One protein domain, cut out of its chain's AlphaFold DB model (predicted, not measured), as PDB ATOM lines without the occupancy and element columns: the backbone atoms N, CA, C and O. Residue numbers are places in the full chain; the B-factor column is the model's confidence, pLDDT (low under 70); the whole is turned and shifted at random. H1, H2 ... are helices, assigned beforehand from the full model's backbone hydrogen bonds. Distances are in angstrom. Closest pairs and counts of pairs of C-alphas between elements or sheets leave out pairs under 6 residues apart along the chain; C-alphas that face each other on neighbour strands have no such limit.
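What this domain is: This is residues 292 to 338 of the 351 residues of an uncharacterized protein of Rhizobium sp. BK068 (UniProt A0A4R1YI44). Picture a flat helical hairpin: long H2 runs through the middle, short H1 packs on one side of it, and residues 328 to 338 fold back along the other side. Between the helices, residues 301 to 308 stick out as a loop beyond one end of H2. The printed part has 47 residues with two named helices, H1 then H2, and no named strand; its class is all helix. It is only just loose, close to compact, with a radius of gyration of the C-alphas of 11.7 A and spans of 34 by 27 by 9 A.

How they stand to each other: Look first at H2, residues 309 to 327, which touches H1, residues 292 to 298, with its residues 318 to 326 alone. Their closest C-alphas, those of Leu 292 and Asn 322, are 6.2 A apart. The hairpin's helices run opposite ways at a shallow tilt of 30 degrees. In H1 and H2 every O i to N i+4 pair is within hydrogen-bond range.

Where its parts are: Find C-alpha 309 at (-8.719, -40.852, -20.999); from there H2 runs 26.6 A to C-alpha 327 at (8.004, -23.816, -32.653). H1 begins at C-alpha 292, (2.254, -31.542, -38.997), and measures 9.9 A.

The domain as a whole: The C-alphas of Gly 304 and Gln 330, the two farthest apart, are 35.0 A apart. The printed part has no cut, and the link from H1 to H2 is short. Mean pLDDT of the printed part is 85.4; residue 338 is under 70.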
ATOM      1  N   LEU A 292       2.321 -30.863 -40.298       85.75
ATOM      2  CA  LEU A 292       2.254 -31.542 -38.997       85.75
ATOM      3  C   LEU A 292       1.055 -31.091 -38.153       85.75
ATOM      4  O   LEU A 292       0.447 -31.889 -37.447       85.75
ATOM      5  N   ILE A 293       0.711 -29.807 -38.230       84.06
ATOM      6  CA  ILE A 293      -0.450 -29.233 -37.545       84.06
ATOM      7  C   ILE A 293      -1.734 -29.630 -38.273       84.06
ATOM      8  O   ILE A 293      -2.716 -29.967 -37.621       84.06
ATOM      9  N   ALA A 294      -1.726 -29.648 -39.608       85.44
ATOM     10  CA  ALA A 294      -2.867 -30.116 -40.394       85.44
ATOM     11  C   ALA A 294      -3.189 -31.593 -40.100       85.44
ATOM     12  O   ALA A 294      -4.321 -31.904 -39.736       85.44
ATOM     13  N   GLY A 295      -2.177 -32.470 -40.131       85.00
ATOM     14  CA  GLY A 295      -2.339 -33.888 -39.801       85.00
ATOM     15  C   GLY A 295      -2.801 -34.127 -38.359       85.00
ATOM     16  O   GLY A 295      -3.519 -35.085 -38.086       85.00
ATOM     17  N   LEU A 296      -2.467 -33.223 -37.432       89.31
ATOM     18  CA  LEU A 296      -2.978 -33.290 -36.065       89.31
ATOM     19  C   LEU A 296      -4.501 -33.121 -36.011       89.31
ATOM     20  O   LEU A 296      -5.182 -33.876 -35.321       89.31
ATOM     21  N   PHE A 297      -5.036 -32.150 -36.749       86.50
ATOM     22  CA  PHE A 297      -6.478 -31.926 -36.809       86.50
ATOM     23  C   PHE A 297      -7.208 -33.046 -37.554       86.50
ATOM     24  O   PHE A 297      -8.331 -33.369 -37.187       86.50
ATOM     25  N   GLU A 298      -6.571 -33.668 -38.549       87.62
ATOM     26  CA  GLU A 298      -7.119 -34.843 -39.243       87.62
ATOM     27  C   GLU A 298      -7.151 -36.096 -38.358       87.62
ATOM     28  O   GLU A 298      -8.002 -36.958 -38.548       87.62
ATOM     29  N   SER A 299      -6.258 -36.189 -37.366       85.94
ATOM     30  CA  SER A 299      -6.230 -37.300 -36.403       85.94
ATOM     31  C   SER A 299      -7.273 -37.195 -35.286       85.94
ATOM     32  O   SER A 299      -7.381 -38.107 -34.468       85.94
ATOM     33  N   LEU A 300      -8.031 -36.093 -35.226       88.62
ATOM     34  CA  LEU A 300      -9.145 -35.983 -34.292       88.62
ATOM     35  C   LEU A 300     -10.250 -36.969 -34.706       88.62
ATOM     36  O   LEU A 300     -10.634 -36.999 -35.877       88.62
ATOM     37  N   PRO A 301     -10.804 -37.752 -33.768       83.56
ATOM     38  CA  PRO A 301     -11.970 -38.564 -34.048       83.56
ATOM     39  C   PRO A 301     -13.162 -37.666 -34.428       83.56
ATOM     40  O   PRO A 301     -13.201 -36.486 -34.053       83.56
ATOM     41  N   PRO A 302     -14.147 -38.210 -35.165       86.81
ATOM     42  CA  PRO A 302     -15.314 -37.454 -35.606       86.81
ATOM     43  C   PRO A 302     -16.022 -36.749 -34.446       86.81
ATOM     44  O   PRO A 302     -16.087 -37.276 -33.331       86.81
ATOM     45  N   GLU A 303     -16.584 -35.569 -34.713       85.19
ATOM     46  CA  GLU A 303     -17.358 -34.821 -33.718       85.19
ATOM     47  C   GLU A 303     -18.449 -35.707 -33.085       85.19
ATOM     48  O   GLU A 303     -19.196 -36.392 -33.783       85.19
ATOM     49  N   GLY A 304     -18.533 -35.698 -31.751       88.31
ATOM     50  CA  GLY A 304     -19.472 -36.527 -30.986       88.31
ATOM     51  C   GLY A 304     -18.948 -37.914 -30.598       88.31
ATOM     52  O   GLY A 304     -19.628 -38.623 -29.859       88.31
ATOM     53  N   THR A 305     -17.740 -38.293 -31.024       90.56
ATOM     54  CA  THR A 305     -17.081 -39.517 -30.545       90.56
ATOM     55  C   THR A 305     -16.599 -39.326 -29.107       90.56
ATOM     56  O   THR A 305     -15.895 -38.358 -28.812       90.56
ATOM     57  N   ALA A 306     -16.974 -40.232 -28.202       89.12
ATOM     58  CA  ALA A 306     -16.445 -40.237 -26.841       89.12
ATOM     59  C   ALA A 306     -14.959 -40.624 -26.856       89.12
ATOM     60  O   ALA A 306     -14.579 -41.577 -27.530       89.12
ATOM     61  N   TRP A 307     -14.138 -39.888 -26.110       87.62
ATOM     62  CA  TRP A 307     -12.722 -40.197 -25.931       87.62
ATOM     63  C   TRP A 307     -12.520 -40.964 -24.635       87.62
ATOM     64  O   TRP A 307     -13.036 -40.557 -23.589       87.62
ATOM     65  N   THR A 308     -11.720 -42.023 -24.682       89.69
ATOM     66  CA  THR A 308     -11.136 -42.569 -23.453       89.69
ATOM     67  C   THR A 308     -10.044 -41.628 -22.932       89.69
ATOM     68  O   THR A 308      -9.437 -40.866 -23.696       89.69
ATOM     69  N   SER A 309      -9.788 -41.647 -21.621       85.94
ATOM     70  CA  SER A 309      -8.719 -40.852 -20.999       85.94
ATOM     71  C   SER A 309      -7.359 -41.148 -21.628       85.94
ATOM     72  O   SER A 309      -6.560 -40.238 -21.854       85.94
ATOM     73  N   GLU A 310      -7.112 -42.408 -21.967       87.69
ATOM     74  CA  GLU A 310      -5.853 -42.877 -22.535       87.69
ATOM     75  C   GLU A 310      -5.651 -42.347 -23.962       87.69
ATOM     76  O   GLU A 310      -4.562 -41.879 -24.304       87.69
ATOM     77  N   GLU A 311      -6.705 -42.351 -24.784       87.38
ATOM     78  CA  GLU A 311      -6.669 -41.794 -26.143       87.38
ATOM     79  C   GLU A 311      -6.460 -40.276 -26.124       87.38
ATOM     80  O   GLU A 311      -5.678 -39.750 -26.922       87.38
ATOM     81  N   ALA A 312      -7.100 -39.576 -25.181       88.38
ATOM     82  CA  ALA A 312      -6.966 -38.127 -25.023       88.38
ATOM     83  C   ALA A 312      -5.531 -37.728 -24.690       88.38
ATOM     84  O   ALA A 312      -4.963 -36.830 -25.321       88.38
ATOM     85  N   VAL A 313      -4.917 -38.445 -23.749       90.19
ATOM     86  CA  VAL A 313      -3.517 -38.240 -23.375       90.19
ATOM     87  C   VAL A 313      -2.587 -38.564 -24.543       90.19
ATOM     88  O   VAL A 313      -1.693 -37.770 -24.839       90.19
ATOM     89  N   GLY A 314      -2.816 -39.677 -25.248       88.81
ATOM     90  CA  GLY A 314      -1.999 -40.075 -26.396       88.81
ATOM     91  C   GLY A 314      -2.000 -39.032 -27.516       88.81
ATOM     92  O   GLY A 314      -0.938 -38.656 -28.025       88.81
ATOM     93  N   TRP A 315      -3.173 -38.498 -27.857       91.94
ATOM     94  CA  TRP A 315      -3.289 -37.437 -28.858       91.94
ATOM     95  C   TRP A 315      -2.628 -36.132 -28.402       91.94
ATOM     96  O   TRP A 315      -1.882 -35.518 -29.167       91.94
ATOM     97  N   LEU A 316      -2.838 -35.720 -27.146       91.62
ATOM     98  CA  LEU A 316      -2.210 -34.517 -26.588       91.62
ATOM     99  C   LEU A 316      -0.681 -34.626 -26.574       91.62
ATOM    100  O   LEU A 316       0.010 -33.647 -26.857       91.62
ATOM    101  N   GLN A 317      -0.141 -35.811 -26.299       90.81
ATOM    102  CA  GLN A 317       1.297 -36.051 -26.333       90.81
ATOM    103  C   GLN A 317       1.855 -35.957 -27.763       90.81
ATOM    104  O   GLN A 317       2.911 -35.351 -27.975       90.81
ATOM    105  N   ALA A 318       1.129 -36.472 -28.760       88.81
ATOM    106  CA  ALA A 318       1.477 -36.296 -30.172       88.81
ATOM    107  C   ALA A 318       1.405 -34.816 -30.604       88.81
ATOM    108  O   ALA A 318       2.297 -34.319 -31.297       88.81
ATOM    109  N   ALA A 319       0.397 -34.081 -30.129       91.31
ATOM    110  CA  ALA A 319       0.256 -32.645 -30.360       91.31
ATOM    111  C   ALA A 319       1.419 -31.846 -29.785       91.31
ATOM    112  O   ALA A 319       2.017 -31.018 -30.479       91.31
ATOM    113  N   ALA A 320       1.789 -32.145 -28.546       88.88
ATOM    114  CA  ALA A 320       2.922 -31.541 -27.875       88.88
ATOM    115  C   ALA A 320       4.239 -31.787 -28.637       88.88
ATOM    116  O   ALA A 320       5.029 -30.857 -28.823       88.88
ATOM    117  N   ALA A 321       4.456 -33.004 -29.146       85.88
ATOM    118  CA  ALA A 321       5.626 -33.325 -29.963       85.88
ATOM    119  C   ALA A 321       5.660 -32.513 -31.270       85.88
ATOM    120  O   ALA A 321       6.691 -31.922 -31.605       85.88
ATOM    121  N   ASN A 322       4.528 -32.407 -31.971       87.38
ATOM    122  CA  ASN A 322       4.432 -31.622 -33.203       87.38
ATOM    123  C   ASN A 322       4.674 -30.129 -32.943       87.38
ATOM    124  O   ASN A 322       5.447 -29.496 -33.663       87.38
ATOM    125  N   LEU A 323       4.093 -29.566 -31.880       88.12
ATOM    126  CA  LEU A 323       4.317 -28.168 -31.498       88.12
ATOM    127  C   LEU A 323       5.781 -27.899 -31.145       88.12
ATOM    128  O   LEU A 323       6.328 -26.867 -31.543       88.12
ATOM    129  N   ARG A 324       6.447 -28.841 -30.470       86.44
ATOM    130  CA  ARG A 324       7.875 -28.727 -30.165       86.44
ATOM    131  C   ARG A 324       8.721 -28.602 -31.431       86.44
ATOM    132  O   ARG A 324       9.629 -27.773 -31.465       86.44
ATOM    133  N   ILE A 325       8.415 -29.387 -32.464       85.31
ATOM    134  CA  ILE A 325       9.122 -29.343 -33.753       85.31
ATOM    135  C   ILE A 325       8.838 -28.020 -34.472       85.31
ATOM    136  O   ILE A 325       9.769 -27.345 -34.914       85.31
ATOM    137  N   VAL A 326       7.564 -27.631 -34.561       88.00
ATOM    138  CA  VAL A 326       7.132 -26.448 -35.323       88.00
ATOM    139  C   VAL A 326       7.654 -25.150 -34.704       88.00
ATOM    140  O   VAL A 326       8.114 -24.274 -35.434       88.00
ATOM    141  N   TYR A 327       7.640 -25.042 -33.374       86.38
ATOM    142  CA  TYR A 327       8.004 -23.816 -32.653       86.38
ATOM    143  C   TYR A 327       9.383 -23.863 -31.988       86.38
ATOM    144  O   TYR A 327       9.765 -22.914 -31.310       86.38
ATOM    145  N   ARG A 328      10.155 -24.941 -32.193       87.31
ATOM    146  CA  ARG A 328      11.505 -25.127 -31.627       87.31
ATOM    147  C   ARG A 328      11.558 -24.936 -30.106       87.31
ATOM    148  O   ARG A 328      12.499 -24.344 -29.577       87.31
ATOM    149  N   ILE A 329      10.551 -25.451 -29.402       85.50
ATOM    150  CA  ILE A 329      10.465 -25.340 -27.942       85.50
ATOM    151  C   ILE A 329      11.609 -26.147 -27.313       85.50
ATOM    152  O   ILE A 329      11.763 -27.350 -27.556       85.50
ATOM    153  N   GLN A 330      12.425 -25.477 -26.498       74.62
ATOM    154  CA  GLN A 330      13.483 -26.115 -25.720       74.62
ATOM    155  C   GLN A 330      12.892 -26.638 -24.410       74.62
ATOM    156  O   GLN A 330      12.667 -25.886 -23.471       74.62
ATOM    157  N   GLY A 331      12.594 -27.934 -24.370       79.81
ATOM    158  CA  GLY A 331      12.028 -28.600 -23.199       79.81
ATOM    159  C   GLY A 331      11.155 -29.787 -23.589       79.81
ATOM    160  O   GLY A 331      10.745 -29.921 -24.745       79.81
ATOM    161  N   ASN A 332      10.887 -30.669 -22.628       80.06
ATOM    162  CA  ASN A 332       9.878 -31.709 -22.786       80.06
ATOM    163  C   ASN A 332       8.543 -31.154 -22.289       80.06
ATOM    164  O   ASN A 332       8.440 -30.735 -21.141       80.06
ATOM    165  N   ILE A 333       7.530 -31.165 -23.151       77.81
ATOM    166  CA  ILE A 333       6.151 -30.908 -22.739       77.81
ATOM    167  C   ILE A 333       5.630 -32.224 -22.161       77.81
ATOM    168  O   ILE A 333       5.572 -33.230 -22.870       77.81
ATOM    169  N   VAL A 334       5.315 -32.229 -20.868       80.38
ATOM    170  CA  VAL A 334       4.767 -33.396 -20.172       80.38
ATOM    171  C   VAL A 334       3.249 -33.268 -20.155       80.38
ATOM    172  O   VAL A 334       2.718 -32.245 -19.736       80.38
ATOM    173  N   VAL A 335       2.562 -34.303 -20.631       81.81
ATOM    174  CA  VAL A 335       1.104 -34.417 -20.579       81.81
ATOM    175  C   VAL A 335       0.781 -35.529 -19.586       81.81
ATOM    176  O   VAL A 335       1.144 -36.677 -19.831       81.81
ATOM    177  N   SER A 336       0.122 -35.191 -18.477       74.69
ATOM    178  CA  SER A 336      -0.361 -36.163 -17.489       74.69
ATOM    179  C   SER A 336      -1.883 -36.208 -17.511       74.69
ATOM    180  O   SER A 336      -2.535 -35.170 -17.471       74.69
ATOM    181  N   GLY A 337      -2.435 -37.421 -17.568       71.06
ATOM    182  CA  GLY A 337      -3.875 -37.681 -17.492       71.06
ATOM    183  C   GLY A 337      -4.388 -37.959 -16.081       71.06
ATOM    184  O   GLY A 337      -5.510 -38.430 -15.941       71.06
ATOM    185  N   GLU A 338      -3.576 -37.734 -15.044       64.50
ATOM    186  CA  GLU A 338      -4.022 -37.942 -13.669       64.50
ATOM    187  C   GLU A 338      -5.118 -36.934 -13.326       64.50
ATOM    188  O   GLU A 338      -4.904 -35.720 -13.306       64.50
TER     189      GLU A 338